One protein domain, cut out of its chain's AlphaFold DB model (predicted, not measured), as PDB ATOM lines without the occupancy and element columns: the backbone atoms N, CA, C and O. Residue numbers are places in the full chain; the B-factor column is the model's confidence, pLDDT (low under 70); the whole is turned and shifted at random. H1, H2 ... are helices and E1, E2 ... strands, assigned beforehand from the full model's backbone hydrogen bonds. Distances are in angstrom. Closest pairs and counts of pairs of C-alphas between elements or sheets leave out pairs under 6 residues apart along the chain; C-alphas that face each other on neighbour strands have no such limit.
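This is residues 789 to 928 of the 1098 residues of the protein "Chromo domain-containing protein" of Claviceps purpurea (strain 20.1) (UniProt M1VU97). A small twisted sheet of four parallel strands lies between H2 over one face and H5 over the other, and a long helical hairpin, H3 and H4, reaches well past one end of the sheet, with H4 packing on H2. The tip of this hairpin, residues 849 to 856, of which 849 to 851 belong to H3, sticks out at one end of the longest axis, and residues 914 to 919, of which 914 and 915 belong to H5, also stand free. The printed part has 140 residues with five named helices and four named strands, in the order E1 H1 H2 E2 H3 H4 E3 H5 E4; the sheet's order is E3 E2 E1 E4. The class is mixed, helices and strands; the whole is compact, with a radius of gyration of the C-alphas of 16.0 A, yet elongated, spanning 54 by 35 by 23 A.

E1, residues 789 to 792, begins at C-alpha 789 (122.763, 82.345, 123.787). H1 is residues 794 to 799, and H2, residues 801 to 814, is 19.8 A long. E2, residues 825 to 829, is 13.4 A long. H3, residues 833 to 851, measures 27.0 A, and H4, residues 857 to 880, measures 34.5 A from C-alpha 857 (152.020, 77.328, 106.983). E3 is residues 890 to 892. H5, residues 902 to 915, is 19.6 A long, and E4, residues 923 to 927, 12.9 A, ends at C-alpha 927 (128.749, 78.897, 115.883).

E1 and E4 are parallel at 9 degrees, with N 791 and O 925 2.9 A apart; E2 and E1 are parallel at 27 degrees, with N 828 and O 790 2.8 A apart. E3 and E2 are parallel at 31 degrees, with N 891 and O 827 2.9 A apart. Three layers, helices on both faces of a sheet, have H2 and H5 on opposite faces. H5 runs along the strands over E1, at a height over the sheet of 9.4 A; the closest C-alphas of H5 and E1, Phe 909 and Leu 791, are 7.5 A apart. E1, H1 H2, E2 and E2, H3 H4, E3 are strand-helix-strand units, parallel neighbour strands with helices between, and E3, H5, E4 is a split one, with E2 and E1 between its strands; the three crossovers are right-handed. H1 only grazes the sheet, with residues 794 to 797. H2 and H4 touch at a shallow tilt of 29 degrees, the same way, closest at the C-alphas of Phe 805 and Cys 871, 5.1 A. H3 and H4 form a hairpin, touching at a shallow tilt of 16 degrees, opposite ways, closest at the C-alphas of Ala 841 and Ser 865, 4.7 A. H3 and H4 are not on the sheet. Every O i to N i+4 pair is within hydrogen-bond range in H1, H2 and H4; in H3 12 of 15 are, in H5 9 of 10.

The two C-alphas farthest apart, those of Gly 852 and Gln 919, are 53.9 A apart. The printed part has no cut and no long link. Its mean pLDDT is 79.3; residues 817 to 821, 847 to 860, 881 to 887 and 915 to 920 are under 70.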
ATOM      1  N   VAL A 789     121.829  83.432 123.465       89.19
ATOM      2  CA  VAL A 789     122.763  82.345 123.787       89.19
ATOM      3  C   VAL A 789     123.513  81.919 122.526       89.19
ATOM      4  O   VAL A 789     122.904  81.817 121.456       89.19
ATOM      5  N   VAL A 790     124.817  81.666 122.639       91.19
ATOM      6  CA  VAL A 790     125.644  81.137 121.543       91.19
ATOM      7  C   VAL A 790     126.363  79.872 121.998       91.19
ATOM      8  O   VAL A 790     127.159  79.943 122.926       91.19
ATOM      9  N   LEU A 791     126.116  78.742 121.335       92.19
ATOM     10  CA  LEU A 791     126.947  77.540 121.445       92.19
ATOM     11  C   LEU A 791     128.181  77.699 120.552       92.19
ATOM     12  O   LEU A 791     128.029  77.917 119.348       92.19
ATOM     13  N   ILE A 792     129.384  77.555 121.111       90.75
ATOM     14  CA  ILE A 792     130.599  77.350 120.309       90.75
ATOM     15  C   ILE A 792     130.725  75.856 119.994       90.75
ATOM     16  O   ILE A 792     130.646  75.026 120.894       90.75
ATOM     17  N   THR A 793     130.935  75.506 118.721       87.50
ATOM     18  CA  THR A 793     131.216  74.116 118.316       87.50
ATOM     19  C   THR A 793     132.714  73.795 118.375       87.50
ATOM     20  O   THR A 793     133.536  74.682 118.109       87.50
ATOM     21  N   PRO A 794     133.104  72.531 118.627       84.94
ATOM     22  CA  PRO A 794     134.509  72.131 118.586       84.94
ATOM     23  C   PRO A 794     135.132  72.323 117.197       84.94
ATOM     24  O   PRO A 794     136.268  72.785 117.107       84.94
ATOM     25  N   SER A 795     134.406  72.061 116.100       81.56
ATOM     26  CA  SER A 795     134.973  72.225 114.750       81.56
ATOM     27  C   SER A 795     135.378  73.671 114.450       81.56
ATOM     28  O   SER A 795     136.396  73.889 113.791       81.56
ATOM     29  N   PHE A 796     134.638  74.666 114.958       85.88
ATOM     30  CA  PHE A 796     134.996  76.076 114.797       85.88
ATOM     31  C   PHE A 796     136.317  76.403 115.514       85.88
ATOM     32  O   PHE A 796     137.192  77.034 114.922       85.88
ATOM     33  N   LEU A 797     136.512  75.878 116.727       87.06
ATOM     34  CA  LEU A 797     137.757  76.027 117.492       87.06
ATOM     35  C   LEU A 797     138.951  75.328 116.810       87.06
ATOM     36  O   LEU A 797     140.047  75.887 116.759       87.06
ATOM     37  N   VAL A 798     138.754  74.129 116.244       83.69
ATOM     38  CA  VAL A 798     139.820  73.362 115.564       83.69
ATOM     39  C   VAL A 798     140.194  73.952 114.199       83.69
ATOM     40  O   VAL A 798     141.377  73.935 113.840       83.69
ATOM     41  N   SER A 799     139.220  74.436 113.421       79.81
ATOM     42  CA  SER A 799     139.426  74.900 112.036       79.81
ATOM     43  C   SER A 799     139.690  76.403 111.908       79.81
ATOM     44  O   SER A 799     140.413  76.815 111.006       79.81
ATOM     45  N   GLN A 800     139.137  77.221 112.806       84.62
ATOM     46  CA  GLN A 800     139.162  78.685 112.741       84.62
ATOM     47  C   GLN A 800     139.585  79.309 114.092       84.62
ATOM     48  O   GLN A 800     138.819  80.054 114.714       84.62
ATOM     49  N   PRO A 801     140.804  79.018 114.589       87.88
ATOM     50  CA  PRO A 801     141.252  79.449 115.916       87.88
ATOM     51  C   PRO A 801     141.446  80.970 116.038       87.88
ATOM     52  O   PRO A 801     141.116  81.546 117.074       87.88
ATOM     53  N   GLU A 802     141.907  81.661 114.988       88.81
ATOM     54  CA  GLU A 802     142.017  83.130 115.005       88.81
ATOM     55  C   GLU A 802     140.632  83.800 115.046       88.81
ATOM     56  O   GLU A 802     140.412  84.763 115.783       88.81
ATOM     57  N   GLN A 803     139.664  83.280 114.288       88.62
ATOM     58  CA  GLN A 803     138.282  83.759 114.291       88.62
ATOM     59  C   GLN A 803     137.592  83.422 115.622       88.62
ATOM     60  O   GLN A 803     136.817  84.233 116.122       88.62
ATOM     61  N   SER A 804     137.930  82.281 116.230       91.06
ATOM     62  CA  SER A 804     137.489  81.884 117.571       91.06
ATOM     63  C   SER A 804     137.980  82.847 118.646       91.06
ATOM     64  O   SER A 804     137.171  83.340 119.432       91.06
ATOM     65  N   PHE A 805     139.265  83.216 118.627       93.00
ATOM     66  CA  PHE A 805     139.802  84.239 119.525       93.00
ATOM     67  C   PHE A 805     139.112  85.591 119.322       93.00
ATOM     68  O   PHE A 805     138.694  86.226 120.290       93.00
ATOM     69  N   ASN A 806     138.931  86.019 118.069       92.56
ATOM     70  CA  ASN A 806     138.224  87.260 117.762       92.56
ATOM     71  C   ASN A 806     136.751  87.227 118.216       92.56
ATOM     72  O   ASN A 806     136.251  88.238 118.710       92.56
ATOM     73  N   PHE A 807     136.072  86.079 118.116       92.25
ATOM     74  CA  PHE A 807     134.708  85.897 118.613       92.25
ATOM     75  C   PHE A 807     134.636  85.927 120.145       92.25
ATOM     76  O   PHE A 807     133.815  86.664 120.685       92.25
ATOM     77  N   ILE A 808     135.503  85.198 120.853       91.88
ATOM     78  CA  ILE A 808     135.536  85.187 122.326       91.88
ATOM     79  C   ILE A 808     135.881  86.588 122.850       91.88
ATOM     80  O   ILE A 808     135.167  87.127 123.689       91.88
ATOM     81  N   LYS A 809     136.876  87.264 122.261       90.81
ATOM     82  CA  LYS A 809     137.210  88.668 122.562       90.81
ATOM     83  C   LYS A 809     136.049  89.634 122.286       90.81
ATOM     84  O   LYS A 809     135.874  90.609 123.016       90.81
ATOM     85  N   PHE A 810     135.248  89.390 121.247       90.06
ATOM     86  CA  PHE A 810     134.012  90.133 120.995       90.06
ATOM     87  C   PHE A 810     132.944  89.830 122.059       90.06
ATOM     88  O   PHE A 810     132.298  90.765 122.541       90.06
ATOM     89  N   PHE A 811     132.781  88.565 122.454       89.25
ATOM     90  CA  PHE A 811     131.817  88.134 123.462       89.25
ATOM     91  C   PHE A 811     132.116  88.782 124.822       89.25
ATOM     92  O   PHE A 811     131.284  89.538 125.325       89.25
ATOM     93  N   CYS A 812     133.348  88.630 125.325       85.38
ATOM     94  CA  CYS A 812     133.830  89.218 126.582       85.38
ATOM     95  C   CYS A 812     133.843  90.761 126.597       85.38
ATOM     96  O   CYS A 812     134.095  91.357 127.639       85.38
ATOM     97  N   ARG A 813     133.584  91.425 125.458       85.62
ATOM     98  CA  ARG A 813     133.419  92.887 125.353       85.62
ATOM     99  C   ARG A 813     131.952  93.337 125.265       85.62
ATOM    100  O   ARG A 813     131.683  94.527 125.416       85.62
ATOM    101  N   ASN A 814     131.004  92.441 124.981       84.06
ATOM    102  CA  ASN A 814     129.600  92.788 124.693       84.06
ATOM    103  C   ASN A 814     128.574  92.124 125.624       84.06
ATOM    104  O   ASN A 814     127.460  92.634 125.720       84.06
ATOM    105  N   TYR A 815     128.914  91.004 126.267       80.94
ATOM    106  CA  TYR A 815     127.988  90.181 127.063       80.94
ATOM    107  C   TYR A 815     128.434  90.019 128.529       80.94
ATOM    108  O   TYR A 815     127.952  89.145 129.235       80.94
ATOM    109  N   THR A 816     129.348  90.879 128.979       76.94
ATOM    110  CA  THR A 816     129.910  90.960 130.337       76.94
ATOM    111  C   THR A 816     129.452  92.233 131.038       76.94
ATOM    112  O   THR A 816     129.228  93.249 130.374       76.94
ATOM    113  N   HIS A 817     129.347  92.207 132.368       68.25
ATOM    114  CA  HIS A 817     128.898  93.363 133.153       68.25
ATOM    115  C   HIS A 817     129.814  94.596 133.005       68.25
ATOM    116  O   HIS A 817     129.306  95.714 132.938       68.25
ATOM    117  N   ASP A 818     131.117  94.396 132.769       65.38
ATOM    118  CA  ASP A 818     132.101  95.438 132.408       65.38
ATOM    119  C   ASP A 818     131.828  96.156 131.064       65.38
ATOM    120  O   ASP A 818     132.531  97.100 130.687       65.38
ATOM    121  N   SER A 819     130.864  95.691 130.262       65.44
ATOM    122  CA  SER A 819     130.645  96.214 128.914       65.44
ATOM    123  C   SER A 819     129.929  97.574 128.920       65.44
ATOM    124  O   SER A 819     128.769  97.653 129.337       65.44
ATOM    125  N   PRO A 820     130.493  98.626 128.285       61.97
ATOM    126  CA  PRO A 820     129.803  99.911 128.108       61.97
ATOM    127  C   PRO A 820     128.574  99.816 127.185       61.97
ATOM    128  O   PRO A 820     127.843 100.790 127.012       61.97
ATOM    129  N   THR A 821     128.340  98.656 126.562       64.69
ATOM    130  CA  THR A 821     127.141  98.349 125.775       64.69
ATOM    131  C   THR A 821     126.617  96.950 126.106       64.69
ATOM    132  O   THR A 821     126.348  96.172 125.185       64.69
ATOM    133  N   PHE A 822     126.520  96.618 127.401       70.00
ATOM    134  CA  PHE A 822     126.100  95.300 127.889       70.00
ATOM    135  C   PHE A 822     124.839  94.771 127.195       70.00
ATOM    136  O   PHE A 822     123.800  95.434 127.101       70.00
ATOM    137  N   ARG A 823     124.939  93.532 126.715       74.44
ATOM    138  CA  ARG A 823     123.851  92.763 126.120       74.44
ATOM    139  C   ARG A 823     123.636  91.529 126.974       74.44
ATOM    140  O   ARG A 823     124.536  90.714 127.102       74.44
ATOM    141  N   PHE A 824     122.420  91.340 127.472       79.56
ATOM    142  CA  PHE A 824     122.065  90.106 128.165       79.56
ATOM    143  C   PHE A 824     122.244  88.890 127.235       79.56
ATOM    144  O   PHE A 824     121.657  88.829 126.144       79.56
ATOM    145  N   GLY A 825     123.069  87.931 127.641       85.31
ATOM    146  CA  GLY A 825     123.393  86.750 126.849       85.31
ATOM    147  C   GLY A 825     124.410  85.843 127.530       85.31
ATOM    148  O   GLY A 825     125.076  86.271 128.462       85.31
ATOM    149  N   LYS A 826     124.507  84.596 127.062       89.25
ATOM    150  CA  LYS A 826     125.385  83.564 127.634       89.25
ATOM    151  C   LYS A 826     126.107  82.750 126.560       89.25
ATOM    152  O   LYS A 826     125.642  82.650 125.420       89.25
ATOM    153  N   LEU A 827     127.230  82.158 126.943       90.94
ATOM    154  CA  LEU A 827     128.057  81.290 126.117       90.94
ATOM    155  C   LEU A 827     127.824  79.829 126.510       90.94
ATOM    156  O   LEU A 827     128.090  79.443 127.644       90.94
ATOM    157  N   ALA A 828     127.319  79.021 125.581       91.44
ATOM    158  CA  ALA A 828     127.209  77.580 125.764       91.44
ATOM    159  C   ALA A 828     128.482  76.884 125.259       91.44
ATOM    160  O   ALA A 828     128.984  77.201 124.174       91.44
ATOM    161  N   VAL A 829     129.006  75.961 126.062       91.31
ATOM    162  CA  VAL A 829     130.306  75.295 125.875       91.31
ATOM    163  C   VAL A 829     130.250  73.841 126.360       91.31
ATOM    164  O   VAL A 829     129.335  73.464 127.090       91.31
ATOM    165  N   ALA A 830     131.227  73.020 125.963       89.69
ATOM    166  CA  ALA A 830     131.448  71.707 126.575       89.69
ATOM    167  C   ALA A 830     131.848  71.844 128.060       89.69
ATOM    168  O   ALA A 830     132.320  72.907 128.467       89.69
ATOM    169  N   SER A 831     131.673  70.772 128.835       86.50
ATOM    170  CA  SER A 831     132.003  70.670 130.267       86.50
ATOM    171  C   SER A 831     133.425  71.160 130.584       86.50
ATOM    172  O   SER A 831     133.592  72.236 131.156       86.50
ATOM    173  N   ASP A 832     134.454  70.437 130.133       86.88
ATOM    174  CA  ASP A 832     135.858  70.860 130.220       86.88
ATOM    175  C   ASP A 832     136.313  71.606 128.953       86.88
ATOM    176  O   ASP A 832     137.184  71.167 128.202       86.88
ATOM    177  N   ILE A 833     135.724  72.771 128.679       89.44
ATOM    178  CA  ILE A 833     136.179  73.606 127.554       89.44
ATOM    179  C   ILE A 833     137.625  74.114 127.734       89.44
ATOM    180  O   ILE A 833     138.317  74.365 126.746       89.44
ATOM    181  N   ILE A 834     138.101  74.248 128.977       89.75
ATOM    182  CA  ILE A 834     139.409  74.830 129.318       89.75
ATOM    183  C   ILE A 834     140.546  73.823 129.094       89.75
ATOM    184  O   ILE A 834     141.508  74.130 128.383       89.75
ATOM    185  N   GLY A 835     140.449  72.611 129.643       87.56
ATOM    186  CA  GLY A 835     141.409  71.536 129.391       87.56
ATOM    187  C   GLY A 835     141.373  71.078 127.933       87.56
ATOM    188  O   GLY A 835     142.431  70.957 127.307       87.56
ATOM    189  N   TRP A 836     140.183  70.974 127.330       88.81
ATOM    190  CA  TRP A 836     140.031  70.670 125.903       88.81
ATOM    191  C   TRP A 836     140.747  71.687 124.998       88.81
ATOM    192  O   TRP A 836     141.458  71.276 124.071       88.81
ATOM    193  N   LEU A 837     140.616  72.996 125.274       90.38
ATOM    194  CA  LEU A 837     141.319  74.065 124.547       90.38
ATOM    195  C   LEU A 837     142.830  74.033 124.783       90.38
ATOM    196  O   LEU A 837     143.594  74.207 123.830       90.38
ATOM    197  N   ARG A 838     143.272  73.796 126.026       88.56
ATOM    198  CA  ARG A 838     144.696  73.660 126.367       88.56
ATOM    199  C   ARG A 838     145.333  72.517 125.575       88.56
ATOM    200  O   ARG A 838     146.367  72.730 124.943       88.56
ATOM    201  N   GLN A 839     144.690  71.350 125.536       87.69
ATOM    202  CA  GLN A 839     145.182  70.194 124.786       87.69
ATOM    203  C   GLN A 839     145.176  70.445 123.269       87.69
ATOM    204  O   GLN A 839     146.148  70.118 122.594       87.69
ATOM    205  N   LEU A 840     144.150  71.111 122.725       87.69
ATOM    206  CA  LEU A 840     144.134  71.495 121.307       87.69
ATOM    207  C   LEU A 840     145.259  72.494 120.969       87.69
ATOM    208  O   LEU A 840     145.876  72.404 119.908       87.69
ATOM    209  N   ALA A 841     145.563  73.440 121.863       88.31
ATOM    210  CA  ALA A 841     146.676  74.370 121.682       88.31
ATOM    211  C   ALA A 841     148.038  73.650 121.677       88.31
ATOM    212  O   ALA A 841     148.922  74.041 120.908       88.31
ATOM    213  N   ILE A 842     148.189  72.598 122.492       86.50
ATOM    214  CA  ILE A 842     149.359  71.706 122.511       86.50
ATOM    215  C   ILE A 842     149.444  70.909 121.204       86.50
ATOM    216  O   ILE A 842     150.441  71.034 120.505       86.50
ATOM    217  N   GLU A 843     148.387  70.211 120.779       83.50
ATOM    218  CA  GLU A 843     148.360  69.447 119.515       83.50
ATOM    219  C   GLU A 843     148.742  70.300 118.294       83.50
ATOM    220  O   GLU A 843     149.539  69.885 117.445       83.50
ATOM    221  N   LYS A 844     148.219  71.532 118.209       80.81
ATOM    222  CA  LYS A 844     148.589  72.480 117.147       80.81
ATOM    223  C   LYS A 844     150.069  72.883 117.241       80.81
ATOM    224  O   LYS A 844     150.711  72.982 116.195       80.81
ATOM    225  N   ALA A 845     150.619  73.054 118.446       81.50
ATOM    226  CA  ALA A 845     152.041  73.336 118.667       81.50
ATOM    227  C   ALA A 845     152.961  72.127 118.411       81.50
ATOM    228  O   ALA A 845     154.086  72.320 117.978       81.50
ATOM    229  N   GLU A 846     152.511  70.891 118.622       78.31
ATOM    230  CA  GLU A 846     153.305  69.676 118.370       78.31
ATOM    231  C   GLU A 846     153.265  69.220 116.906       78.31
ATOM    232  O   GLU A 846     154.166  68.521 116.435       78.31
ATOM    233  N   SER A 847     152.235  69.629 116.157       65.38
ATOM    234  CA  SER A 847     152.163  69.399 114.708       65.38
ATOM    235  C   SER A 847     153.320  70.063 113.941       65.38
ATOM    236  O   SER A 847     153.696  69.595 112.869       65.38
ATOM    237  N   TRP A 848     153.927  71.103 114.522       56.53
ATOM    238  CA  TRP A 848     155.157  71.766 114.070       56.53
ATOM    239  C   TRP A 848     156.349  70.799 114.052       56.53
ATOM    240  O   TRP A 848     156.918  70.552 112.986       56.53
ATOM    241  N   SER A 849     156.653  70.164 115.191       55.84
ATOM    242  CA  SER A 849     157.815  69.282 115.389       55.84
ATOM    243  C   SER A 849     157.850  68.065 114.457       55.84
ATOM    244  O   SER A 849     158.908  67.480 114.246       55.84
ATOM    245  N   ARG A 850     156.698  67.674 113.893       58.56
ATOM    246  CA  ARG A 850     156.555  66.539 112.963       58.56
ATOM    247  C   ARG A 850     156.452  66.937 111.481       58.56
ATOM    248  O   ARG A 850     156.531  66.056 110.633       58.56
ATOM    249  N   ALA A 851     156.260  68.219 111.149       57.19
ATOM    250  CA  ALA A 851     155.937  68.652 109.780       57.19
ATOM    251  C   ALA A 851     157.145  69.081 108.922       57.19
ATOM    252  O   ALA A 851     157.059  69.032 107.695       57.19
ATOM    253  N   GLY A 852     158.261  69.496 109.534       56.06
ATOM    254  CA  GLY A 852     159.580  69.571 108.884       56.06
ATOM    255  C   GLY A 852     159.750  70.487 107.656       56.06
ATOM    256  O   GLY A 852     160.713  70.292 106.915       56.06
ATOM    257  N   LYS A 853     158.855  71.456 107.400       55.47
ATOM    258  CA  LYS A 853     158.969  72.412 106.276       55.47
ATOM    259  C   LYS A 853     158.558  73.849 106.663       55.47
ATOM    260  O   LYS A 853     157.402  74.028 107.057       55.47
ATOM    261  N   PRO A 854     159.450  74.850 106.509       57.53
ATOM    262  CA  PRO A 854     159.157  76.266 106.758       57.53
ATOM    263  C   PRO A 854     158.563  77.002 105.533       57.53
ATOM    264  O   PRO A 854     158.344  76.397 104.484       57.53
ATOM    265  N   ASP A 855     158.328  78.312 105.718       55.72
ATOM    266  CA  ASP A 855     158.034  79.432 104.779       55.72
ATOM    267  C   ASP A 855     156.614  80.029 104.753       55.72
ATOM    268  O   ASP A 855     156.479  81.228 104.518       55.72
ATOM    269  N   CYS A 856     155.539  79.279 105.021       56.81
ATOM    270  CA  CYS A 856     154.184  79.875 105.043       56.81
ATOM    271  C   CYS A 856     153.273  79.312 106.141       56.81
ATOM    272  O   CYS A 856     152.972  80.018 107.111       56.81
ATOM    273  N   GLN A 857     152.904  78.030 106.036       56.69
ATOM    274  CA  GLN A 857     152.020  77.328 106.983       56.69
ATOM    275  C   GLN A 857     152.549  77.332 108.429       56.69
ATOM    276  O   GLN A 857     151.781  77.177 109.375       56.69
ATOM    277  N   GLU A 858     153.857  77.510 108.610       58.12
ATOM    278  CA  GLU A 858     154.504  77.658 109.913       58.12
ATOM    279  C   GLU A 858     153.964  78.872 110.687       58.12
ATOM    280  O   GLU A 858     153.564  78.741 111.844       58.12
ATOM    281  N   THR A 859     153.844  80.030 110.026       69.69
ATOM    282  CA  THR A 859     153.319  81.248 110.665       69.69
ATOM    283  C   THR A 859     151.835  81.119 111.017       69.69
ATOM    284  O   THR A 859     151.409  81.590 112.069       69.69
ATOM    285  N   GLU A 860     151.055  80.430 110.182       68.69
ATOM    286  CA  GLU A 860     149.627  80.181 110.404       68.69
ATOM    287  C   GLU A 860     149.396  79.200 111.563       68.69
ATOM    288  O   GLU A 860     148.545  79.439 112.418       68.69
ATOM    289  N   ARG A 861     150.187  78.119 111.658       70.56
ATOM    290  CA  ARG A 861     150.094  77.145 112.762       70.56
ATOM    291  C   ARG A 861     150.562  77.725 114.098       70.56
ATOM    292  O   ARG A 861     149.929  77.458 115.121       70.56
ATOM    293  N   ALA A 862     151.602  78.560 114.091       78.81
ATOM    294  CA  ALA A 862     152.037  79.289 115.281       78.81
ATOM    295  C   ALA A 862     150.930  80.230 115.794       78.81
ATOM    296  O   ALA A 862     150.535  80.132 116.958       78.81
ATOM    297  N   ARG A 863     150.351  81.066 114.915       83.06
ATOM    298  CA  ARG A 863     149.211  81.940 115.257       83.06
ATOM    299  C   ARG A 863     147.987  81.155 115.716       83.06
ATOM    300  O   ARG A 863     147.339  81.568 116.669       83.06
ATOM    301  N   ALA A 864     147.692  80.008 115.105       83.69
ATOM    302  CA  ALA A 864     146.599  79.133 115.523       83.69
ATOM    303  C   ALA A 864     146.758  78.644 116.974       83.69
ATOM    304  O   ALA A 864     145.821  78.743 117.766       83.69
ATOM    305  N   SER A 865     147.945  78.151 117.344       86.06
ATOM    306  CA  SER A 865     148.233  77.704 118.715       86.06
ATOM    307  C   SER A 865     148.252  78.871 119.717       86.06
ATOM    308  O   SER A 865     147.747  78.748 120.836       86.06
ATOM    309  N   GLU A 866     148.772  80.033 119.314       89.44
ATOM    310  CA  GLU A 866     148.768  81.251 120.129       89.44
ATOM    311  C   GLU A 866     147.340  81.791 120.349       89.44
ATOM    312  O   GLU A 866     146.969  82.141 121.470       89.44
ATOM    313  N   ALA A 867     146.501  81.802 119.309       90.31
ATOM    314  CA  ALA A 867     145.102  82.208 119.381       90.31
ATOM    315  C   ALA A 867     144.294  81.297 120.313       90.31
ATOM    316  O   ALA A 867     143.503  81.801 121.107       90.31
ATOM    317  N   LEU A 868     144.532  79.981 120.294       91.06
ATOM    318  CA  LEU A 868     143.900  79.038 121.224       91.06
ATOM    319  C   LEU A 868     144.321  79.286 122.680       91.06
ATOM    320  O   LEU A 868     143.450  79.345 123.544       91.06
ATOM    321  N   ARG A 869     145.611  79.544 122.955       90.50
ATOM    322  CA  ARG A 869     146.064  79.975 124.298       90.50
ATOM    323  C   ARG A 869     145.425  81.299 124.738       90.50
ATOM    324  O   ARG A 869     145.131  81.481 125.915       90.50
ATOM    325  N   LYS A 870     145.159  82.218 123.804       92.38
ATOM    326  CA  LYS A 870     144.438  83.472 124.084       92.38
ATOM    327  C   LYS A 870     142.930  83.263 124.294       92.38
ATOM    328  O   LYS A 870     142.343  83.994 125.086       92.38
ATOM    329  N   CYS A 871     142.303  82.283 123.635       92.31
ATOM    330  CA  CYS A 871     140.927  81.856 123.929       92.31
ATOM    331  C   CYS A 871     140.838  81.312 125.358       92.31
ATOM    332  O   CYS A 871     140.054  81.804 126.158       92.31
ATOM    333  N   ASP A 872     141.701  80.346 125.667       90.94
ATOM    334  CA  ASP A 872     141.859  79.696 126.968       90.94
ATOM    335  C   ASP A 872     142.035  80.712 128.114       90.94
ATOM    336  O   ASP A 872     141.273  80.704 129.079       90.94
ATOM    337  N   ALA A 873     142.964  81.664 127.972       90.12
ATOM    338  CA  ALA A 873     143.176  82.724 128.961       90.12
ATOM    339  C   ALA A 873     141.977  83.683 129.121       90.12
ATOM    340  O   ALA A 873     141.694  84.124 130.236       90.12
ATOM    341  N   LEU A 874     141.256  84.007 128.036       89.38
ATOM    342  CA  LEU A 874     140.045  84.836 128.113       89.38
ATOM    343  C   LEU A 874     138.866  84.101 128.756       89.38
ATOM    344  O   LEU A 874     138.078  84.745 129.445       89.38
ATOM    345  N   LEU A 875     138.728  82.793 128.522       89.06
ATOM    346  CA  LEU A 875     137.654  81.997 129.112       89.06
ATOM    347  C   LEU A 875     137.904  81.718 130.594       89.06
ATOM    348  O   LEU A 875     136.956  81.869 131.355       89.06
ATOM    349  N   ARG A 876     139.148  81.434 131.025       88.44
ATOM    350  CA  ARG A 876     139.472  81.369 132.465       88.44
ATOM    351  C   ARG A 876     139.113  82.662 133.173       88.44
ATOM    352  O   ARG A 876     138.236  82.631 134.015       88.44
ATOM    353  N   LYS A 877     139.625  83.817 132.721       85.44
ATOM    354  CA  LYS A 877     139.279  85.109 133.344       85.44
ATOM    355  C   LYS A 877     137.759  85.360 133.412       85.44
ATOM    356  O   LYS A 877     137.296  86.051 134.317       85.44
ATOM    357  N   LEU A 878     136.987  84.835 132.457       83.38
ATOM    358  CA  LEU A 878     135.526  84.934 132.449       83.38
ATOM    359  C   LEU A 878     134.840  83.943 133.414       83.38
ATOM    360  O   LEU A 878     133.702  84.190 133.789       83.38
ATOM    361  N   MET A 879     135.487  82.831 133.773       83.19
ATOM    362  CA  MET A 879     135.033  81.859 134.778       83.19
ATOM    363  C   MET A 879     135.472  82.273 136.187       83.19
ATOM    364  O   MET A 879     134.631  82.346 137.072       83.19
ATOM    365  N   ASP A 880     136.749  82.627 136.363       80.25
ATOM    366  CA  ASP A 880     137.339  83.075 137.631       80.25
ATOM    367  C   ASP A 880     136.573  84.292 138.194       80.25
ATOM    368  O   ASP A 880     136.285  84.372 139.380       80.25
ATOM    369  N   GLY A 881     136.191  85.235 137.322       68.12
ATOM    370  CA  GLY A 881     135.375  86.402 137.682       68.12
ATOM    371  C   GLY A 881     133.862  86.151 137.721       68.12
ATOM    372  O   GLY A 881     133.112  87.118 137.821       68.12
ATOM    373  N   ALA A 882     133.409  84.903 137.576       63.50
ATOM    374  CA  ALA A 882     131.994  84.528 137.562       63.50
ATOM    375  C   ALA A 882     131.553  83.689 138.773       63.50
ATOM    376  O   ALA A 882     130.365  83.384 138.878       63.50
ATOM    377  N   GLU A 883     132.460  83.337 139.689       60.62
ATOM    378  CA  GLU A 883     132.099  82.668 140.950       60.62
ATOM    379  C   GLU A 883     131.339  83.614 141.905       60.62
ATOM    380  O   GLU A 883     130.442  83.171 142.621       60.62
ATOM    381  N   ASP A 884     131.614  84.923 141.833       59.56
ATOM    382  CA  ASP A 884     130.893  85.986 142.556       59.56
ATOM    383  C   ASP A 884     129.580  86.437 141.867       59.56
ATOM    384  O   ASP A 884     128.806  87.219 142.429       59.56
ATOM    385  N   ASP A 885     129.320  85.999 140.629       63.81
ATOM    386  CA  ASP A 885     128.314  86.600 139.741       63.81
ATOM    387  C   ASP A 885     126.976  85.830 139.791       63.81
ATOM    388  O   ASP A 885     126.899  84.633 139.519       63.81
ATOM    389  N   VAL A 886     125.875  86.522 140.115       60.53
ATOM    390  CA  VAL A 886     124.561  85.896 140.418       60.53
ATOM    391  C   VAL A 886     123.908  85.201 139.204       60.53
ATOM    392  O   VAL A 886     123.025  84.357 139.372       60.53
ATOM    393  N   ASP A 887     124.317  85.533 137.976       69.38
ATOM    394  CA  ASP A 887     123.866  84.863 136.745       69.38
ATOM    395  C   ASP A 887     125.049  84.641 135.776       69.38
ATOM    396  O   ASP A 887     125.170  85.357 134.778       69.38
ATOM    397  N   PRO A 888     125.929  83.648 136.027       76.56
ATOM    398  CA  PRO A 888     127.239  83.550 135.377       76.56
ATOM    399  C   PRO A 888     127.130  83.440 133.847       76.56
ATOM    400  O   PRO A 888     126.215  82.780 133.343       76.56
ATOM    401  N   PRO A 889     128.061  84.011 133.060       82.06
ATOM    402  CA  PRO A 889     127.930  84.154 131.605       82.06
ATOM    403  C   PRO A 889     127.998  82.834 130.812       82.06
ATOM    404  O   PRO A 889     127.871  82.857 129.586       82.06
ATOM    405  N   PHE A 890     128.172  81.690 131.478       86.25
ATOM    406  CA  PHE A 890     128.325  80.365 130.876       86.25
ATOM    407  C   PHE A 890     127.092  79.465 131.018       86.25
ATOM    408  O   PHE A 890     126.268  79.617 131.920       86.25
ATOM    409  N   ILE A 891     127.004  78.485 130.118       87.50
ATOM    410  CA  ILE A 891     126.158  77.293 130.217       87.50
ATOM    411  C   ILE A 891     127.025  76.099 129.801       87.50
ATOM    412  O   ILE A 891     127.427  76.003 128.640       87.50
ATOM    413  N   PHE A 892     127.299  75.186 130.724       88.88
ATOM    414  CA  PHE A 892     128.074  73.982 130.431       88.88
ATOM    415  C   PHE A 892     127.159  72.854 129.941       88.88
ATOM    416  O   PHE A 892     126.050  72.670 130.450       88.88
ATOM    417  N   ALA A 893     127.618  72.112 128.936       86.69
ATOM    418  CA  ALA A 893     127.046  70.820 128.580       86.69
ATOM    419  C   ALA A 893     127.346  69.778 129.679       86.69
ATOM    420  O   ALA A 893     128.345  69.931 130.386       86.69
ATOM    421  N   PRO A 894     126.527  68.717 129.814       81.00
ATOM    422  CA  PRO A 894     126.841  67.582 130.672       81.00
ATOM    423  C   PRO A 894     128.227  67.002 130.376       81.00
ATOM    424  O   PRO A 894     128.620  66.866 129.219       81.00
ATOM    425  N   ASP A 895     128.922  66.618 131.438       79.88
ATOM    426  CA  ASP A 895     130.185  65.875 131.448       79.88
ATOM    427  C   ASP A 895     130.136  64.556 130.660       79.88
ATOM    428  O   ASP A 895     131.111  64.203 130.002       79.88
ATOM    429  N   VAL A 896     128.980  63.887 130.638       73.25
ATOM    430  CA  VAL A 896     128.708  62.676 129.835       73.25
ATOM    431  C   VAL A 896     128.855  62.898 128.313       73.25
ATOM    432  O   VAL A 896     128.965  61.931 127.559       73.25
ATOM    433  N   LEU A 897     128.854  64.146 127.823       73.62
ATOM    434  CA  LEU A 897     129.026  64.455 126.399       73.62
ATOM    435  C   LEU A 897     130.487  64.793 126.072       73.62
ATOM    436  O   LEU A 897     131.014  65.803 126.537       73.62
ATOM    437  N   ASP A 898     131.104  63.999 125.192       72.50
ATOM    438  CA  ASP A 898     132.424  64.303 124.625       72.50
ATOM    439  C   ASP A 898     132.416  65.706 123.985       72.50
ATOM    440  O   ASP A 898     131.639  65.988 123.068       72.50
ATOM    441  N   GLY A 899     133.325  66.577 124.435       74.88
ATOM    442  CA  GLY A 899     133.521  67.920 123.888       74.88
ATOM    443  C   GLY A 899     133.860  67.949 122.390       74.88
ATOM    444  O   GLY A 899     133.760  69.004 121.766       74.88
ATOM    445  N   ASN A 900     134.236  66.811 121.799       76.69
ATOM    446  CA  ASN A 900     134.455  66.636 120.364       76.69
ATOM    447  C   ASN A 900     133.173  66.320 119.566       76.69
ATOM    448  O   ASN A 900     133.147  66.602 118.363       76.69
ATOM    449  N   ASP A 901     132.110  65.788 120.188       75.38
ATOM    450  CA  ASP A 901     130.852  65.473 119.493       75.38
ATOM    451  C   ASP A 901     129.996  66.735 119.295       75.38
ATOM    452  O   ASP A 901     129.049  67.030 120.028       75.38
ATOM    453  N   GLU A 902     130.312  67.480 118.231       78.88
ATOM    454  CA  GLU A 902     129.509  68.612 117.760       78.88
ATOM    455  C   GLU A 902     128.020  68.260 117.615       78.88
ATOM    456  O   GLU A 902     127.167  69.102 117.895       78.88
ATOM    457  N   GLN A 903     127.684  67.043 117.178       76.12
ATOM    458  CA  GLN A 903     126.307  66.678 116.872       76.12
ATOM    459  C   GLN A 903     125.503  66.402 118.149       76.12
ATOM    460  O   GLN A 903     124.369  66.884 118.253       76.12
ATOM    461  N   SER A 904     126.072  65.710 119.136       77.62
ATOM    462  CA  SER A 904     125.430  65.521 120.444       77.62
ATOM    463  C   SER A 904     125.391  66.815 121.257       77.62
ATOM    464  O   SER A 904     124.347  67.114 121.836       77.62
ATOM    465  N   LEU A 905     126.432  67.657 121.208       80.50
ATOM    466  CA  LEU A 905     126.404  68.999 121.806       80.50
ATOM    467  C   LEU A 905     125.301  69.881 121.190       80.50
ATOM    468  O   LEU A 905     124.566  70.552 121.913       80.50
ATOM    469  N   VAL A 906     125.118  69.854 119.864       81.62
ATOM    470  CA  VAL A 906     124.032  70.590 119.188       81.62
ATOM    471  C   VAL A 906     122.649  70.008 119.515       81.62
ATOM    472  O   VAL A 906     121.699  70.775 119.698       81.62
ATOM    473  N   ASN A 907     122.518  68.683 119.641       80.69
ATOM    474  CA  ASN A 907     121.262  68.022 120.016       80.69
ATOM    475  C   ASN A 907     120.867  68.308 121.474       80.69
ATOM    476  O   ASN A 907     119.703  68.635 121.743       80.69
ATOM    477  N   TRP A 908     121.830  68.251 122.400       84.75
ATOM    478  CA  TRP A 908     121.660  68.686 123.785       84.75
ATOM    479  C   TRP A 908     121.252  70.155 123.833       84.75
ATOM    480  O   TRP A 908     120.206  70.468 124.396       84.75
ATOM    481  N   PHE A 909     122.006  71.048 123.184       85.25
ATOM    482  CA  PHE A 909     121.732  72.484 123.202       85.25
ATOM    483  C   PHE A 909     120.333  72.795 122.662       85.25
ATOM    484  O   PHE A 909     119.565  73.511 123.306       85.25
ATOM    485  N   GLY A 910     119.953  72.197 121.527       80.94
ATOM    486  CA  GLY A 910     118.612  72.318 120.956       80.94
ATOM    487  C   GLY A 910     117.515  71.873 121.929       80.94
ATOM    488  O   GLY A 910     116.537  72.598 122.118       80.94
ATOM    489  N   SER A 911     117.702  70.736 122.601       75.00
ATOM    490  CA  SER A 911     116.770  70.223 123.617       75.00
ATOM    491  C   SER A 911     116.702  71.142 124.843       75.00
ATOM    492  O   SER A 911     115.615  71.498 125.299       75.00
ATOM    493  N   TRP A 912     117.854  71.611 125.323       80.50
ATOM    494  CA  TRP A 912     118.008  72.533 126.446       80.50
ATOM    495  C   TRP A 912     117.279  73.868 126.220       80.50
ATOM    496  O   TRP A 912     116.613  74.360 127.136       80.50
ATOM    497  N   THR A 913     117.293  74.408 124.986       77.88
ATOM    498  CA  THR A 913     116.519  75.623 124.645       77.88
ATOM    499  C   THR A 913     115.011  75.468 124.876       77.88
ATOM    500  O   THR A 913     114.343  76.449 125.201       77.88
ATOM    501  N   VAL A 914     114.474  74.248 124.736       71.44
ATOM    502  CA  VAL A 914     113.046  73.938 124.918       71.44
ATOM    503  C   VAL A 914     112.737  73.545 126.366       71.44
ATOM    504  O   VAL A 914     111.704  73.950 126.897       71.44
ATOM    505  N   CYS A 915     113.621  72.784 127.017       64.25
ATOM    506  CA  CYS A 915     113.379  72.234 128.353       64.25
ATOM    507  C   CYS A 915     113.590  73.272 129.463       64.25
ATOM    508  O   CYS A 915     112.647  73.635 130.162       64.25
ATOM    509  N   GLN A 916     114.822  73.761 129.628       59.22
ATOM    510  CA  GLN A 916     115.215  74.559 130.798       59.22
ATOM    511  C   GLN A 916     115.100  76.072 130.570       59.22
ATOM    512  O   GLN A 916     114.983  76.823 131.536       59.22
ATOM    513  N   ASN A 917     115.100  76.544 129.316       58.75
ATOM    514  CA  ASN A 917     115.362  77.958 129.024       58.75
ATOM    515  C   ASN A 917     114.223  78.745 128.343       58.75
ATOM    516  O   ASN A 917     114.439  79.753 127.670       58.75
ATOM    517  N   GLN A 918     112.973  78.333 128.554       52.12
ATOM    518  CA  GLN A 918     111.804  79.033 128.003       52.12
ATOM    519  C   GLN A 918     111.704  80.493 128.499       52.12
ATOM    520  O   GLN A 918     111.177  81.377 127.824       52.12
ATOM    521  N   GLN A 919     112.203  80.769 129.703       55.66
ATOM    522  CA  GLN A 919     111.785  81.922 130.502       55.66
ATOM    523  C   GLN A 919     112.576  83.216 130.226       55.66
ATOM    524  O   GLN A 919     112.090  84.300 130.561       55.66
ATOM    525  N   LEU A 920     113.767  83.113 129.622       63.28
ATOM    526  CA  LEU A 920     114.763  84.190 129.566       63.28
ATOM    527  C   LEU A 920     115.083  84.636 128.124       63.28
ATOM    528  O   LEU A 920     114.569  85.663 127.664       63.28
ATOM    529  N   PHE A 921     115.916  83.879 127.405       79.31
ATOM    530  CA  PHE A 921     116.574  84.330 126.169       79.31
ATOM    531  C   PHE A 921     115.663  84.250 124.936       79.31
ATOM    532  O   PHE A 921     114.792  83.393 124.845       79.31
ATOM    533  N   ARG A 922     115.858  85.151 123.960       81.88
ATOM    534  CA  ARG A 922     115.046  85.216 122.721       81.88
ATOM    535  C   ARG A 922     115.767  84.667 121.486       81.88
ATOM    536  O   ARG A 922     115.119  84.360 120.486       81.88
ATOM    537  N   LYS A 923     117.099  84.606 121.512       84.69
ATOM    538  CA  LYS A 923     117.928  84.199 120.374       84.69
ATOM    539  C   LYS A 923     118.883  83.089 120.782       84.69
ATOM    540  O   LYS A 923     119.534  83.196 121.814       84.69
ATOM    541  N   PHE A 924     119.001  82.085 119.925       86.62
ATOM    542  CA  PHE A 924     119.925  80.969 120.074       86.62
ATOM    543  C   PHE A 924     120.711  80.840 118.768       86.62
ATOM    544  O   PHE A 924     120.121  80.908 117.686       86.62
ATOM    545  N   TYR A 925     122.028  80.700 118.871       87.94
ATOM    546  CA  TYR A 925     122.931  80.526 117.737       87.94
ATOM    547  C   TYR A 925     123.873  79.351 118.000       87.94
ATOM    548  O   TYR A 925     124.306  79.145 119.130       87.94
ATOM    549  N   VAL A 926     124.214  78.617 116.944       89.50
ATOM    550  CA  VAL A 926     125.294  77.625 116.936       89.50
ATOM    551  C   VAL A 926     126.394  78.181 116.041       89.50
ATOM    552  O   VAL A 926     126.143  78.479 114.872       89.50
ATOM    553  N   LEU A 927     127.590  78.369 116.593       87.69
ATOM    554  CA  LEU A 927     128.749  78.897 115.883       87.69
ATOM    555  C   LEU A 927     129.578  77.729 115.335       87.69
ATOM    556  O   LEU A 927     130.408  77.149 116.038       87.69
ATOM    557  N   GLY A 928     129.272  77.360 114.090       82.31
ATOM    558  CA  GLY A 928     129.885  76.260 113.343       82.31
ATOM    559  C   GLY A 928     130.903  76.711 112.295       82.31
ATOM    560  O   GLY A 928     130.927  77.872 111.878       82.31
TER     561      GLY A 928